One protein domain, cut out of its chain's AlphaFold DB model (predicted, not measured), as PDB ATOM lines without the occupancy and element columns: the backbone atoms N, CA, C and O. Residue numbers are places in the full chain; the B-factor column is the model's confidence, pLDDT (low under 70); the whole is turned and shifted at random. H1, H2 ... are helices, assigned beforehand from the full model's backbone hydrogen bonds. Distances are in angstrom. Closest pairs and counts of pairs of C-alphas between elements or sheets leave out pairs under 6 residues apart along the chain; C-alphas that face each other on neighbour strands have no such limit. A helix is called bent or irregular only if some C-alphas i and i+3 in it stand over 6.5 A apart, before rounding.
ATOM      1  N   ILE A 284     123.671 140.691 109.391       88.50
ATOM      2  CA  ILE A 284     122.534 139.893 109.797       88.50
ATOM      3  C   ILE A 284     121.530 140.791 110.527       88.50
ATOM      4  O   ILE A 284     121.830 141.393 111.562       88.50
ATOM      5  N   GLY A 285     120.312 140.870 109.990       84.12
ATOM      6  CA  GLY A 285     119.221 141.637 110.590       84.12
ATOM      7  C   GLY A 285     118.707 141.053 111.913       84.12
ATOM      8  O   GLY A 285     119.058 139.949 112.319       84.12
ATOM      9  N   ASP A 286     117.796 141.781 112.566       77.94
ATOM     10  CA  ASP A 286     117.211 141.392 113.860       77.94
ATOM     11  C   ASP A 286     116.526 140.012 113.835       77.94
ATOM     12  O   ASP A 286     116.443 139.339 114.859       77.94
ATOM     13  N   SER A 287     116.003 139.579 112.687       82.31
ATOM     14  CA  SER A 287     115.301 138.301 112.505       82.31
ATOM     15  C   SER A 287     116.006 137.466 111.438       82.31
ATOM     16  O   SER A 287     115.517 137.390 110.312       82.31
ATOM     17  N   PRO A 288     117.161 136.870 111.766       87.75
ATOM     18  CA  PRO A 288     117.923 136.095 110.800       87.75
ATOM     19  C   PRO A 288     117.185 134.838 110.349       87.75
ATOM     20  O   PRO A 288     116.451 134.223 111.134       87.75
ATOM     21  N   THR A 289     117.429 134.425 109.109       91.25
ATOM     22  CA  THR A 289     117.113 133.070 108.650       91.25
ATOM     23  C   THR A 289     118.096 132.076 109.269       91.25
ATOM     24  O   THR A 289     119.204 132.445 109.666       91.25
ATOM     25  N   ASP A 290     117.696 130.809 109.367       91.38
ATOM     26  CA  ASP A 290     118.600 129.768 109.864       91.38
ATOM     27  C   ASP A 290     119.796 129.581 108.932       91.38
ATOM     28  O   ASP A 290     120.902 129.392 109.414       91.38
ATOM     29  N   GLU A 291     119.615 129.738 107.621       92.75
ATOM     30  CA  GLU A 291     120.698 129.669 106.635       92.75
ATOM     31  C   GLU A 291     121.807 130.702 106.892       92.75
ATOM     32  O   GLU A 291     122.986 130.350 106.917       92.75
ATOM     33  N   LEU A 292     121.441 131.961 107.164       91.75
ATOM     34  CA  LEU A 292     122.416 133.006 107.483       91.75
ATOM     35  C   LEU A 292     123.150 132.719 108.796       91.75
ATOM     36  O   LEU A 292     124.361 132.914 108.865       91.75
ATOM     37  N   LEU A 293     122.437 132.223 109.816       92.25
ATOM     38  CA  LEU A 293     123.061 131.826 111.083       92.25
ATOM     39  C   LEU A 293     123.989 130.625 110.913       92.25
ATOM     40  O   LEU A 293     125.071 130.610 111.487       92.25
ATOM     41  N   LEU A 294     123.586 129.622 110.133       93.81
ATOM     42  CA  LEU A 294     124.413 128.457 109.833       93.81
ATOM     43  C   LEU A 294     125.718 128.898 109.174       93.81
ATOM     44  O   LEU A 294     126.790 128.514 109.636       93.81
ATOM     45  N   ARG A 295     125.629 129.752 108.148       93.31
ATOM     46  CA  ARG A 295     126.797 130.270 107.435       93.31
ATOM     47  C   ARG A 295     127.703 131.092 108.348       93.31
ATOM     48  O   ARG A 295     128.909 130.875 108.338       93.31
ATOM     49  N   SER A 296     127.156 131.997 109.162       93.12
ATOM     50  CA  SER A 296     127.982 132.792 110.075       93.12
ATOM     51  C   SER A 296     128.642 131.933 111.149       93.12
ATOM     52  O   SER A 296     129.828 132.106 111.398       93.12
ATOM     53  N   ILE A 297     127.920 130.988 111.759       91.81
ATOM     54  CA  ILE A 297     128.472 130.054 112.754       91.81
ATOM     55  C   ILE A 297     129.572 129.191 112.136       91.81
ATOM     56  O   ILE A 297     130.594 128.991 112.787       91.81
ATOM     57  N   GLN A 298     129.391 128.729 110.893       91.38
ATOM     58  CA  GLN A 298     130.416 127.977 110.177       91.38
ATOM     59  C   GLN A 298     131.713 128.782 110.060       91.38
ATOM     60  O   GLN A 298     132.757 128.258 110.413       91.38
ATOM     61  N   LEU A 299     131.655 130.073 109.703       90.69
ATOM     62  CA  LEU A 299     132.858 130.919 109.635       90.69
ATOM     63  C   LEU A 299     133.595 131.026 110.980       90.69
ATOM     64  O   LEU A 299     134.823 131.038 111.007       90.69
ATOM     65  N   PHE A 300     132.871 131.099 112.104       87.94
ATOM     66  CA  PHE A 300     133.505 131.085 113.431       87.94
ATOM     67  C   PHE A 300     134.089 129.717 113.783       87.94
ATOM     68  O   PHE A 300     135.099 129.666 114.473       87.94
ATOM     69  N   LEU A 301     133.462 128.625 113.345       85.69
ATOM     70  CA  LEU A 301     133.962 127.268 113.558       85.69
ATOM     71  C   LEU A 301     135.196 126.963 112.714       85.69
ATOM     72  O   LEU A 301     136.144 126.398 113.244       85.69
ATOM     73  N   ASP A 302     135.196 127.381 111.450       85.75
ATOM     74  CA  ASP A 302     136.345 127.271 110.551       85.75
ATOM     75  C   ASP A 302     137.535 128.061 111.096       85.75
ATOM     76  O   ASP A 302     138.668 127.589 111.053       85.75
ATOM     77  N   ALA A 303     137.273 129.235 111.680       79.19
ATOM     78  CA  ALA A 303     138.287 129.986 112.406       79.19
ATOM     79  C   ALA A 303     138.707 129.286 113.712       79.19
ATOM     80  O   ALA A 303     139.867 129.347 114.090       79.19
ATOM     81  N   ALA A 304     137.787 128.632 114.425       68.56
ATOM     82  CA  ALA A 304     138.033 127.997 115.720       68.56
ATOM     83  C   ALA A 304     138.639 126.590 115.602       68.56
ATOM     84  O   ALA A 304     138.080 125.610 116.101       68.56
ATOM     85  N   THR A 305     139.837 126.479 115.038       56.56
ATOM     86  CA  THR A 305     140.682 125.290 115.220       56.56
ATOM     87  C   THR A 305     141.530 125.450 116.486       56.56
ATOM     88  O   THR A 305     142.730 125.693 116.426       56.56
ATOM     89  N   GLY A 306     140.889 125.347 117.656       48.41
ATOM     90  CA  GLY A 306     141.537 125.466 118.971       48.41
ATOM     91  C   GLY A 306     141.024 126.636 119.820       48.41
ATOM     92  O   GLY A 306     140.293 127.504 119.355       48.41
ATOM     93  N   TYR A 307     141.378 126.632 121.108       45.19
ATOM     94  CA  TYR A 307     140.843 127.503 122.168       45.19
ATOM     95  C   TYR A 307     141.038 129.031 121.974       45.19
ATOM     96  O   TYR A 307     140.537 129.796 122.798       45.19
ATOM     97  N   SER A 308     141.701 129.508 120.911       54.53
ATOM     98  CA  SER A 308     142.134 130.915 120.798       54.53
ATOM     99  C   SER A 308     141.055 131.914 120.336       54.53
ATOM    100  O   SER A 308     141.200 133.122 120.529       54.53
ATOM    101  N   LEU A 309     139.902 131.442 119.834       54.00
ATOM    102  CA  LEU A 309     138.804 132.315 119.376       54.00
ATOM    103  C   LEU A 309     138.209 133.183 120.511       54.00
ATOM    104  O   LEU A 309     137.777 134.315 120.280       54.00
ATOM    105  N   VAL A 310     138.186 132.657 121.743       50.25
ATOM    106  CA  VAL A 310     137.693 133.358 122.946       50.25
ATOM    107  C   VAL A 310     138.537 134.609 123.191       50.25
ATOM    108  O   VAL A 310     137.994 135.701 123.318       50.25
ATOM    109  N   GLU A 311     139.859 134.469 123.211       50.38
ATOM    110  CA  GLU A 311     140.782 135.560 123.530       50.38
ATOM    111  C   GLU A 311     140.877 136.568 122.380       50.38
ATOM    112  O   GLU A 311     140.825 137.776 122.619       50.38
ATOM    113  N   ALA A 312     140.907 136.088 121.130       48.25
ATOM    114  CA  ALA A 312     140.991 136.935 119.944       48.25
ATOM    115  C   ALA A 312     139.771 137.864 119.773       48.25
ATOM    116  O   ALA A 312     139.915 139.007 119.339       48.25
ATOM    117  N   ILE A 313     138.570 137.389 120.125       51.72
ATOM    118  CA  ILE A 313     137.308 138.104 119.872       51.72
ATOM    119  C   ILE A 313     136.748 138.770 121.137       51.72
ATOM    120  O   ILE A 313     136.155 139.850 121.051       51.72
ATOM    121  N   LEU A 314     136.918 138.162 122.319       49.16
ATOM    122  CA  LEU A 314     136.284 138.641 123.551       49.16
ATOM    123  C   LEU A 314     137.171 139.551 124.403       49.16
ATOM    124  O   LEU A 314     136.595 140.357 125.129       49.16
ATOM    125  N   GLN A 315     138.509 139.547 124.302       48.47
ATOM    126  CA  GLN A 315     139.318 140.509 125.076       48.47
ATOM    127  C   GLN A 315     138.994 141.981 124.760       48.47
ATOM    128  O   GLN A 315     138.777 142.751 125.701       48.47
ATOM    129  N   PRO A 316     138.850 142.401 123.484       42.16
ATOM    130  CA  PRO A 316     138.402 143.760 123.171       42.16
ATOM    131  C   PRO A 316     137.030 144.098 123.795       42.16
ATOM    132  O   PRO A 316     136.738 145.259 124.090       42.16
ATOM    133  N   TYR A 317     136.190 143.085 124.051       43.41
ATOM    134  CA  TYR A 317     134.887 143.217 124.711       43.41
ATOM    135  C   TYR A 317     134.973 143.198 126.256       43.41
ATOM    136  O   TYR A 317     134.225 143.919 126.933       43.41
ATOM    137  N   GLU A 318     135.903 142.429 126.830       43.72
ATOM    138  CA  GLU A 318     136.193 142.346 128.270       43.72
ATOM    139  C   GLU A 318     136.727 143.658 128.834       43.72
ATOM    140  O   GLU A 318     136.359 144.041 129.947       43.72
ATOM    141  N   MET A 319     137.492 144.415 128.045       39.34
ATOM    142  CA  MET A 319     138.045 145.708 128.465       39.34
ATOM    143  C   MET A 319     136.983 146.808 128.677       39.34
ATOM    144  O   MET A 319     137.326 147.941 129.010       39.34
ATOM    145  N   SER A 320     135.684 146.504 128.527       41.19
ATOM    146  CA  SER A 320     134.598 147.481 128.690       41.19
ATOM    147  C   SER A 320     133.312 146.982 129.372       41.19
ATOM    148  O   SER A 320     132.386 147.782 129.548       41.19
ATOM    149  N   THR A 321     133.194 145.709 129.786       47.16
ATOM    150  CA  THR A 321     131.898 145.177 130.258       47.16
ATOM    151  C   THR A 321     131.926 144.340 131.547       47.16
ATOM    152  O   THR A 321     132.930 143.783 131.963       47.16
ATOM    153  N   SER A 322     130.775 144.308 132.234       55.03
ATOM    154  CA  SER A 322     130.536 143.612 133.511       55.03
ATOM    155  C   SER A 322     130.787 142.096 133.455       55.03
ATOM    156  O   SER A 322     130.617 141.497 132.399       55.03
ATOM    157  N   GLN A 323     131.008 141.446 134.607       61.25
ATOM    158  CA  GLN A 323     131.134 139.979 134.768       61.25
ATOM    159  C   GLN A 323     130.059 139.152 134.023       61.25
ATOM    160  O   GLN A 323     130.301 138.018 133.616       61.25
ATOM    161  N   GLN A 324     128.863 139.713 133.816       64.06
ATOM    162  CA  GLN A 324     127.782 139.081 133.058       64.06
ATOM    163  C   GLN A 324     128.100 138.921 131.562       64.06
ATOM    164  O   GLN A 324     127.788 137.885 130.985       64.06
ATOM    165  N   SER A 325     128.736 139.916 130.941       63.47
ATOM    166  CA  SER A 325     129.145 139.885 129.532       63.47
ATOM    167  C   SER A 325     130.180 138.800 129.263       63.47
ATOM    168  O   SER A 325     130.039 138.060 128.297       63.47
ATOM    169  N   PHE A 326     131.160 138.664 130.160       65.00
ATOM    170  CA  PHE A 326     132.164 137.604 130.103       65.00
ATOM    171  C   PHE A 326     131.519 136.213 130.144       65.00
ATOM    172  O   PHE A 326     131.777 135.373 129.289       65.00
ATOM    173  N   ARG A 327     130.581 135.993 131.077       69.69
ATOM    174  CA  ARG A 327     129.832 134.726 131.161       69.69
ATOM    175  C   ARG A 327     129.025 134.426 129.895       69.69
ATOM    176  O   ARG A 327     128.962 133.271 129.490       69.69
ATOM    177  N   ILE A 328     128.409 135.439 129.281       75.12
ATOM    178  CA  ILE A 328     127.680 135.278 128.012       75.12
ATOM    179  C   ILE A 328     128.648 134.923 126.877       75.12
ATOM    180  O   ILE A 328     128.322 134.058 126.071       75.12
ATOM    181  N   GLY A 329     129.834 135.540 126.846       72.25
ATOM    182  CA  GLY A 329     130.908 135.209 125.908       72.25
ATOM    183  C   GLY A 329     131.353 133.755 126.023       72.25
ATOM    184  O   GLY A 329     131.280 133.022 125.043       72.25
ATOM    185  N   LEU A 330     131.695 133.304 127.234       74.94
ATOM    186  CA  LEU A 330     132.057 131.905 127.485       74.94
ATOM    187  C   LEU A 330     130.944 130.933 127.073       74.94
ATOM    188  O   LEU A 330     131.217 129.897 126.470       74.94
ATOM    189  N   HIS A 331     129.685 131.272 127.364       81.25
ATOM    190  CA  HIS A 331     128.545 130.449 126.964       81.25
ATOM    191  C   HIS A 331     128.403 130.387 125.436       81.25
ATOM    192  O   HIS A 331     128.180 129.314 124.882       81.25
ATOM    193  N   TRP A 332     128.542 131.521 124.748       85.62
ATOM    194  CA  TRP A 332     128.508 131.577 123.289       85.62
ATOM    195  C   TRP A 332     129.614 130.715 122.668       85.62
ATOM    196  O   TRP A 332     129.313 129.895 121.804       85.62
ATOM    197  N   CYS A 333     130.854 130.821 123.155       80.12
ATOM    198  CA  CYS A 333     131.964 129.991 122.687       80.12
ATOM    199  C   CYS A 333     131.696 128.502 122.911       80.12
ATOM    200  O   CYS A 333     131.908 127.697 122.007       80.12
ATOM    201  N   TRP A 334     131.179 128.139 124.090       84.88
ATOM    202  CA  TRP A 334     130.791 126.763 124.379       84.88
ATOM    203  C   TRP A 334     129.738 126.253 123.383       84.88
ATOM    204  O   TRP A 334     129.930 125.181 122.814       84.88
ATOM    205  N   LEU A 335     128.674 127.026 123.115       87.00
ATOM    206  CA  LEU A 335     127.624 126.658 122.154       87.00
ATOM    207  C   LEU A 335     128.160 126.488 120.733       87.00
ATOM    208  O   LEU A 335     127.866 125.479 120.098       87.00
ATOM    209  N   VAL A 336     128.933 127.461 120.244       84.75
ATOM    210  CA  VAL A 336     129.522 127.407 118.899       84.75
ATOM    211  C   VAL A 336     130.439 126.194 118.785       84.75
ATOM    212  O   VAL A 336     130.276 125.413 117.854       84.75
ATOM    213  N   GLY A 337     131.302 125.954 119.777       82.19
ATOM    214  CA  GLY A 337     132.221 124.814 119.799       82.19
ATOM    215  C   GLY A 337     131.533 123.443 119.755       82.19
ATOM    216  O   GLY A 337     132.084 122.507 119.176       82.19
ATOM    217  N   GLN A 338     130.305 123.313 120.278       84.69
ATOM    218  CA  GLN A 338     129.517 122.077 120.145       84.69
ATOM    219  C   GLN A 338     129.129 121.758 118.690       84.69
ATOM    220  O   GLN A 338     128.752 120.619 118.407       84.69
ATOM    221  N   GLY A 339     129.223 122.719 117.764       83.62
ATOM    222  CA  GLY A 339     128.909 122.517 116.350       83.62
ATOM    223  C   GLY A 339     129.776 121.457 115.668       83.62
ATOM    224  O   GLY A 339     129.276 120.768 114.783       83.62
ATOM    225  N   THR A 340     131.012 121.248 116.137       82.56
ATOM    226  CA  THR A 340     131.926 120.209 115.619       82.56
ATOM    227  C   THR A 340     131.416 118.785 115.865       82.56
ATOM    228  O   THR A 340     131.613 117.910 115.027       82.56
ATOM    229  N   GLY A 341     130.732 118.547 116.991       83.44
ATOM    230  CA  GLY A 341     130.230 117.222 117.375       83.44
ATOM    231  C   GLY A 341     128.723 117.028 117.192       83.44
ATOM    232  O   GLY A 341     128.275 115.917 116.927       83.44
ATOM    233  N   ARG A 342     127.920 118.091 117.349       88.44
ATOM    234  CA  ARG A 342     126.443 118.031 117.319       88.44
ATOM    235  C   ARG A 342     125.821 118.598 116.040       88.44
ATOM    236  O   ARG A 342     124.614 118.464 115.851       88.44
ATOM    237  N   GLY A 343     126.625 119.219 115.178       90.56
ATOM    238  CA  GLY A 343     126.189 119.847 113.933       90.56
ATOM    239  C   GLY A 343     125.651 121.271 114.107       90.56
ATOM    240  O   GLY A 343     125.101 121.648 115.143       90.56
ATOM    241  N   LEU A 344     125.782 122.076 113.049       91.31
ATOM    242  CA  LEU A 344     125.434 123.503 113.043       91.31
ATOM    243  C   LEU A 344     123.949 123.778 113.327       91.31
ATOM    244  O   LEU A 344     123.614 124.729 114.031       91.31
ATOM    245  N   ALA A 345     123.049 122.940 112.802       92.88
ATOM    246  CA  ALA A 345     121.604 123.109 112.976       92.88
ATOM    247  C   ALA A 345     121.191 123.039 114.453       92.88
ATOM    248  O   ALA A 345     120.333 123.803 114.901       92.88
ATOM    249  N   TRP A 346     121.852 122.175 115.231       94.75
ATOM    250  CA  TRP A 346     121.650 122.096 116.673       94.75
ATOM    251  C   TRP A 346     122.080 123.395 117.368       94.75
ATOM    252  O   TRP A 346     121.339 123.917 118.201       94.75
ATOM    253  N   VAL A 347     123.232 123.962 116.981       90.94
ATOM    254  CA  VAL A 347     123.736 125.231 117.538       90.94
ATOM    255  C   VAL A 347     122.751 126.369 117.271       90.94
ATOM    256  O   VAL A 347     122.415 127.117 118.188       90.94
ATOM    257  N   VAL A 348     122.234 126.480 116.043       92.62
ATOM    258  CA  VAL A 348     121.228 127.493 115.681       92.62
ATOM    259  C   VAL A 348     119.970 127.354 116.535       92.62
ATOM    260  O   VAL A 348     119.480 128.344 117.087       92.62
ATOM    261  N   GLN A 349     119.464 126.129 116.691       92.44
ATOM    262  CA  GLN A 349     118.287 125.867 117.514       92.44
ATOM    263  C   GLN A 349     118.523 126.286 118.972       92.44
ATOM    264  O   GLN A 349     117.653 126.902 119.591       92.44
ATOM    265  N   GLU A 350     119.700 125.986 119.519       91.56
ATOM    266  CA  GLU A 350     120.039 126.298 120.904       91.56
ATOM    267  C   GLU A 350     120.216 127.808 121.128       91.56
ATOM    268  O   GLU A 350     119.659 128.363 122.077       91.56
ATOM    269  N   LEU A 351     120.868 128.511 120.198       89.38
ATOM    270  CA  LEU A 351     120.945 129.974 120.215       89.38
ATOM    271  C   LEU A 351     119.547 130.615 120.187       89.38
ATOM    272  O   LEU A 351     119.289 131.562 120.935       89.38
ATOM    273  N   ARG A 352     118.618 130.086 119.377       88.44
ATOM    274  CA  ARG A 352     117.231 130.581 119.326       88.44
ATOM    275  C   ARG A 352     116.477 130.353 120.634       88.44
ATOM    276  O   ARG A 352     115.798 131.276 121.090       88.44
ATOM    277  N   LYS A 353     116.609 129.179 121.263       87.69
ATOM    278  CA  LYS A 353     115.975 128.888 122.567       87.69
ATOM    279  C   LYS A 353     116.422 129.854 123.659       87.69
ATOM    280  O   LYS A 353     115.635 130.197 124.536       87.69
ATOM    281  N   GLN A 354     117.674 130.301 123.599       80.50
ATOM    282  CA  GLN A 354     118.249 131.214 124.583       80.50
ATOM    283  C   GLN A 354     117.983 132.697 124.288       80.50
ATOM    284  O   GLN A 354     118.393 133.563 125.070       80.50
ATOM    285  N   SER A 355     117.285 133.014 123.193       71.06
ATOM    286  CA  SER A 355     116.912 134.391 122.878       71.06
ATOM    287  C   SER A 355     115.947 134.946 123.937       71.06
ATOM    288  O   SER A 355     114.893 134.381 124.226       71.06
ATOM    289  N   ARG A 356     116.332 136.054 124.582       66.50
ATOM    290  CA  ARG A 356     115.482 136.740 125.568       66.50
ATOM    291  C   ARG A 356     114.401 137.572 124.881       66.50
ATOM    292  O   ARG A 356     114.475 137.867 123.692       66.50
ATOM    293  N   ASN A 357     113.403 137.987 125.664       60.19
ATOM    294  CA  ASN A 357     112.276 138.790 125.197       60.19
ATOM    295  C   ASN A 357     112.763 140.093 124.517       60.19
ATOM    296  O   ASN A 357     113.184 141.039 125.188       60.19
ATOM    297  N   ARG A 358     112.722 140.115 123.175       56.94
ATOM    298  CA  ARG A 358     113.293 141.164 122.303       56.94
ATOM    299  C   ARG A 358     112.767 142.566 122.593       56.94
ATOM    300  O   ARG A 358     113.463 143.551 122.361       56.94
ATOM    301  N   LEU A 359     111.542 142.666 123.102       52.16
ATOM    302  CA  LEU A 359     110.950 143.944 123.484       52.16
ATOM    303  C   LEU A 359     111.713 144.576 124.661       52.16
ATOM    304  O   LEU A 359     112.018 145.765 124.645       52.16
ATOM    305  N   LEU A 360     112.089 143.767 125.656       50.28
ATOM    306  CA  LEU A 360     112.790 144.230 126.856       50.28
ATOM    307  C   LEU A 360     114.265 144.542 126.585       50.28
ATOM    308  O   LEU A 360     114.814 145.450 127.207       50.28
ATOM    309  N   SER A 361     114.909 143.841 125.646       53.88
ATOM    310  CA  SER A 361     116.278 144.170 125.227       53.88
ATOM    311  C   SER A 361     116.337 145.476 124.426       53.88
ATOM    312  O   SER A 361     117.213 146.298 124.693       53.88
ATOM    313  N   LYS A 362     115.361 145.744 123.539       53.50
ATOM    314  CA  LYS A 362     115.242 147.033 122.819       53.50
ATOM    315  C   LYS A 362     115.015 148.228 123.750       53.50
ATOM    316  O   LYS A 362     115.474 149.327 123.451       53.50
ATOM    317  N   LEU A 363     114.358 148.008 124.889       41.94
ATOM    318  CA  LEU A 363     114.143 149.023 125.927       41.94
ATOM    319  C   LEU A 363     115.327 149.168 126.904       41.94
ATOM    320  O   LEU A 363     115.277 150.014 127.791       41.94
ATOM    321  N   GLY A 364     116.390 148.364 126.765       47.75
ATOM    322  CA  GLY A 364     117.547 148.382 127.672       47.75
ATOM    323  C   GLY A 364     117.286 147.760 129.052       47.75
ATOM    324  O   GLY A 364     118.072 147.962 129.974       47.75
ATOM    325  N   ILE A 365     116.187 147.013 129.199       37.62
ATOM    326  CA  ILE A 365     115.695 146.442 130.466       37.62
ATOM    327  C   ILE A 365     116.055 144.942 130.587       37.62
ATOM    328  O   ILE A 365     116.055 144.381 131.681       37.62
ATOM    329  N   GLY A 366     116.412 144.275 129.483       51.72
ATOM    330  CA  GLY A 366     116.837 142.868 129.447       51.72
ATOM    331  C   GLY A 366     118.354 142.680 129.282       51.72
ATOM    332  O   GLY A 366     119.008 143.440 128.577       51.72
ATOM    333  N   GLY A 367     118.928 141.640 129.903       61.09
ATOM    334  CA  GLY A 367     120.338 141.265 129.675       61.09
ATOM    335  C   GLY A 367     120.550 140.538 128.337       61.09
ATOM    336  O   GLY A 367     119.629 139.862 127.887       61.09
ATOM    337  N   LYS A 368     121.750 140.649 127.746       71.62
ATOM    338  CA  LYS A 368     122.122 140.041 126.451       71.62
ATOM    339  C   LYS A 368     122.115 138.501 126.505       71.62
ATOM    340  O   LYS A 368     122.453 137.927 127.540       71.62
ATOM    341  N   SER A 369     121.737 137.847 125.410       83.19
ATOM    342  CA  SER A 369     121.831 136.391 125.202       83.19
ATOM    343  C   SER A 369     123.029 136.020 124.310       83.19
ATOM    344  O   SER A 369     123.597 136.905 123.665       83.19
ATOM    345  N   PRO A 370     123.419 134.733 124.221       84.94
ATOM    346  CA  PRO A 370     124.425 134.287 123.255       84.94
ATOM    347  C   PRO A 370     124.061 134.586 121.795       84.94
ATOM    348  O   PRO A 370     124.944 134.926 121.015       84.94
ATOM    349  N   LEU A 371     122.772 134.536 121.427       88.44
ATOM    350  CA  LEU A 371     122.328 134.948 120.090       88.44
ATOM    351  C   LEU A 371     122.549 136.450 119.869       88.44
ATOM    352  O   LEU A 371     123.069 136.838 118.828       88.44
ATOM    353  N   ASP A 372     122.205 137.290 120.852       82.56
ATOM    354  CA  ASP A 372     122.449 138.737 120.754       82.56
ATOM    355  C   ASP A 372     123.945 139.040 120.612       82.56
ATOM    356  O   ASP A 372     124.324 139.948 119.874       82.56
ATOM    357  N   LEU A 373     124.797 138.280 121.308       80.56
ATOM    358  CA  LEU A 373     126.245 138.404 121.183       80.56
ATOM    359  C   LEU A 373     126.723 137.977 119.792       80.56
ATOM    360  O   LEU A 373     127.476 138.722 119.177       80.56
ATOM    361  N   HIS A 374     126.254 136.838 119.276       86.88
ATOM    362  CA  HIS A 374     126.609 136.369 117.938       86.88
ATOM    363  C   HIS A 374     126.254 137.403 116.864       86.88
ATOM    364  O   HIS A 374     127.105 137.784 116.067       86.88
ATOM    365  N   LEU A 375     125.020 137.918 116.883       86.69
ATOM    366  CA  LEU A 375     124.569 138.949 115.945       86.69
ATOM    367  C   LEU A 375     125.392 140.234 116.074       86.69
ATOM    368  O   LEU A 375     125.745 140.844 115.067       86.69
ATOM    369  N   LEU A 376     125.717 140.642 117.303       81.50
ATOM    370  CA  LEU A 376     126.548 141.816 117.553       81.50
ATOM    371  C   LEU A 376     127.956 141.642 116.975       81.50
ATOM    372  O   LEU A 376     128.441 142.563 116.322       81.50
ATOM    373  N   LEU A 377     128.588 140.487 117.194       78.12
ATOM    374  CA  LEU A 377     129.929 140.184 116.689       78.12
ATOM    375  C   LEU A 377     129.942 140.115 115.161       78.12
ATOM    376  O   LEU A 377     130.718 140.830 114.535       78.12
ATOM    377  N   THR A 378     129.043 139.338 114.555       87.00
ATOM    378  CA  THR A 378     128.949 139.209 113.094       87.00
ATOM    379  C   THR A 378     128.724 140.561 112.421       87.00
ATOM    380  O   THR A 378     129.431 140.916 111.482       87.00
ATOM    381  N   ASN A 379     127.793 141.367 112.942       84.56
ATOM    382  CA  ASN A 379     127.514 142.689 112.385       84.56
ATOM    383  C   ASN A 379     128.660 143.675 112.593       84.56
ATOM    384  O   ASN A 379     128.882 144.537 111.746       84.56
ATOM    385  N   TYR A 380     129.384 143.569 113.709       80.44
ATOM    386  CA  TYR A 380     130.594 144.353 113.920       80.44
ATOM    387  C   TYR A 380     131.658 143.999 112.874       80.44
ATOM    388  O   TYR A 380     132.132 144.892 112.178       80.44
ATOM    389  N   LEU A 381     131.958 142.709 112.686       81.88
ATOM    390  CA  LEU A 381     132.927 142.246 111.687       81.88
ATOM    391  C   LEU A 381     132.529 142.679 110.266       81.88
ATOM    392  O   LEU A 381     133.358 143.213 109.530       81.88
ATOM    393  N   ALA A 382     131.250 142.548 109.904       86.00
ATOM    394  CA  ALA A 382     130.732 142.969 108.602       86.00
ATOM    395  C   ALA A 382     130.879 144.487 108.369       86.00
ATOM    396  O   ALA A 382     131.450 144.917 107.362       86.00
ATOM    397  N   ARG A 383     130.425 145.320 109.318       81.62
ATOM    398  CA  ARG A 383     130.469 146.796 109.205       81.62
ATOM    399  C   ARG A 383     131.886 147.330 109.127       81.62
ATOM    400  O   ARG A 383     132.192 148.194 108.294       81.62
ATOM    401  N   GLU A 384     132.744 146.781 109.978       78.50
ATOM    402  CA  GLU A 384     134.145 147.167 110.080       78.50
ATOM    403  C   GLU A 384     135.013 146.532 108.988       78.50
ATOM    404  O   GLU A 384     136.189 146.872 108.872       78.50
ATOM    405  N   LYS A 385     134.421 145.692 108.119       86.94
ATOM    406  CA  LYS A 385     135.110 144.965 107.044       86.94
ATOM    407  C   LYS A 385     136.304 144.171 107.577       86.94
ATOM    408  O   LYS A 385     137.408 144.260 107.044       86.94
TER     409      LYS A 385
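AT A GLANCE: This is residues 284 to 385 of the 462 residues of an uncharacterized protein of Hypoxylon sp. EC38 (UniProt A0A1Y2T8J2). A long helix, H3, has H2 folded back beside it as a hairpin, and H5 runs back from near its last residues. H1 crosses near that end of H3, while H7 starts at H3 and runs away nearly at right angles; little H6 lies on a loop apart from the other helices. The printed part has 102 residues with seven named helices, H1 to H7 in chain order, and no named strand: all helix. It is compact, with a radius of gyration of the C-alphas of 13.1 A and spans of 35 by 30 by 26 A.

HOW THE PARTS SIT: The hub is H3, residues 323 to 337. H2, residues 309 to 318, touches it in a helical hairpin, at a shallow tilt of 19 degrees, opposite ways; the closest C-alphas, of Glu 318 and Phe 326, are 6.5 A apart. H7, residues 370 to 384, touches H3 with residues 370 to 374 alone, about perpendicular at 86 degrees, the closest C-alphas being Trp 332 and Pro 370 at 4.9 A. H5, residues 344 to 353, touches residues 335 to 336 of H3 at a shallow tilt of 32 degrees, opposite ways, with C-alphas 335 and 347 closest at 6.2 A. H5 and H7 only just touch, only at their ends, with 3 pairs of C-alphas within 8 A, Leu 351 and Leu 371 closest at 5.2 A. H1, residues 290 to 303, touches H5 at a steep tilt of 64 degrees, with C-alphas 294 and 344 closest at 6.0 A, and touches H3 with residues 297 to 301 alone, C-alphas 297 and 336 closest at 6.8 A. Each O i to N i+4 pair is within hydrogen-bond range in H1, H3, H5, H7 and H6, residues 358 to 362; H2 has 4 of 6, and H4, residues 339 to 342, is too short for one.

IN THESE COORDINATES: H3 is 21.3 A long, H7 20.8 A and H1 19.9 A. H1 begins at C-alpha 290, (118.600, 129.768, 109.864), and H7 ends at C-alpha 384, (134.145, 147.167, 110.080). H2 is only just irregular: C-alphas 313 and 316 are 6.6 A apart.

THE WHOLE: The C-alphas farthest apart, of Thr 305 and Leu 363, are 37.2 A from each other. The printed part has no cut and no long link. Mean pLDDT of the printed part is 74.0, and residues 304 to 327 and 356 to 367 are under 70.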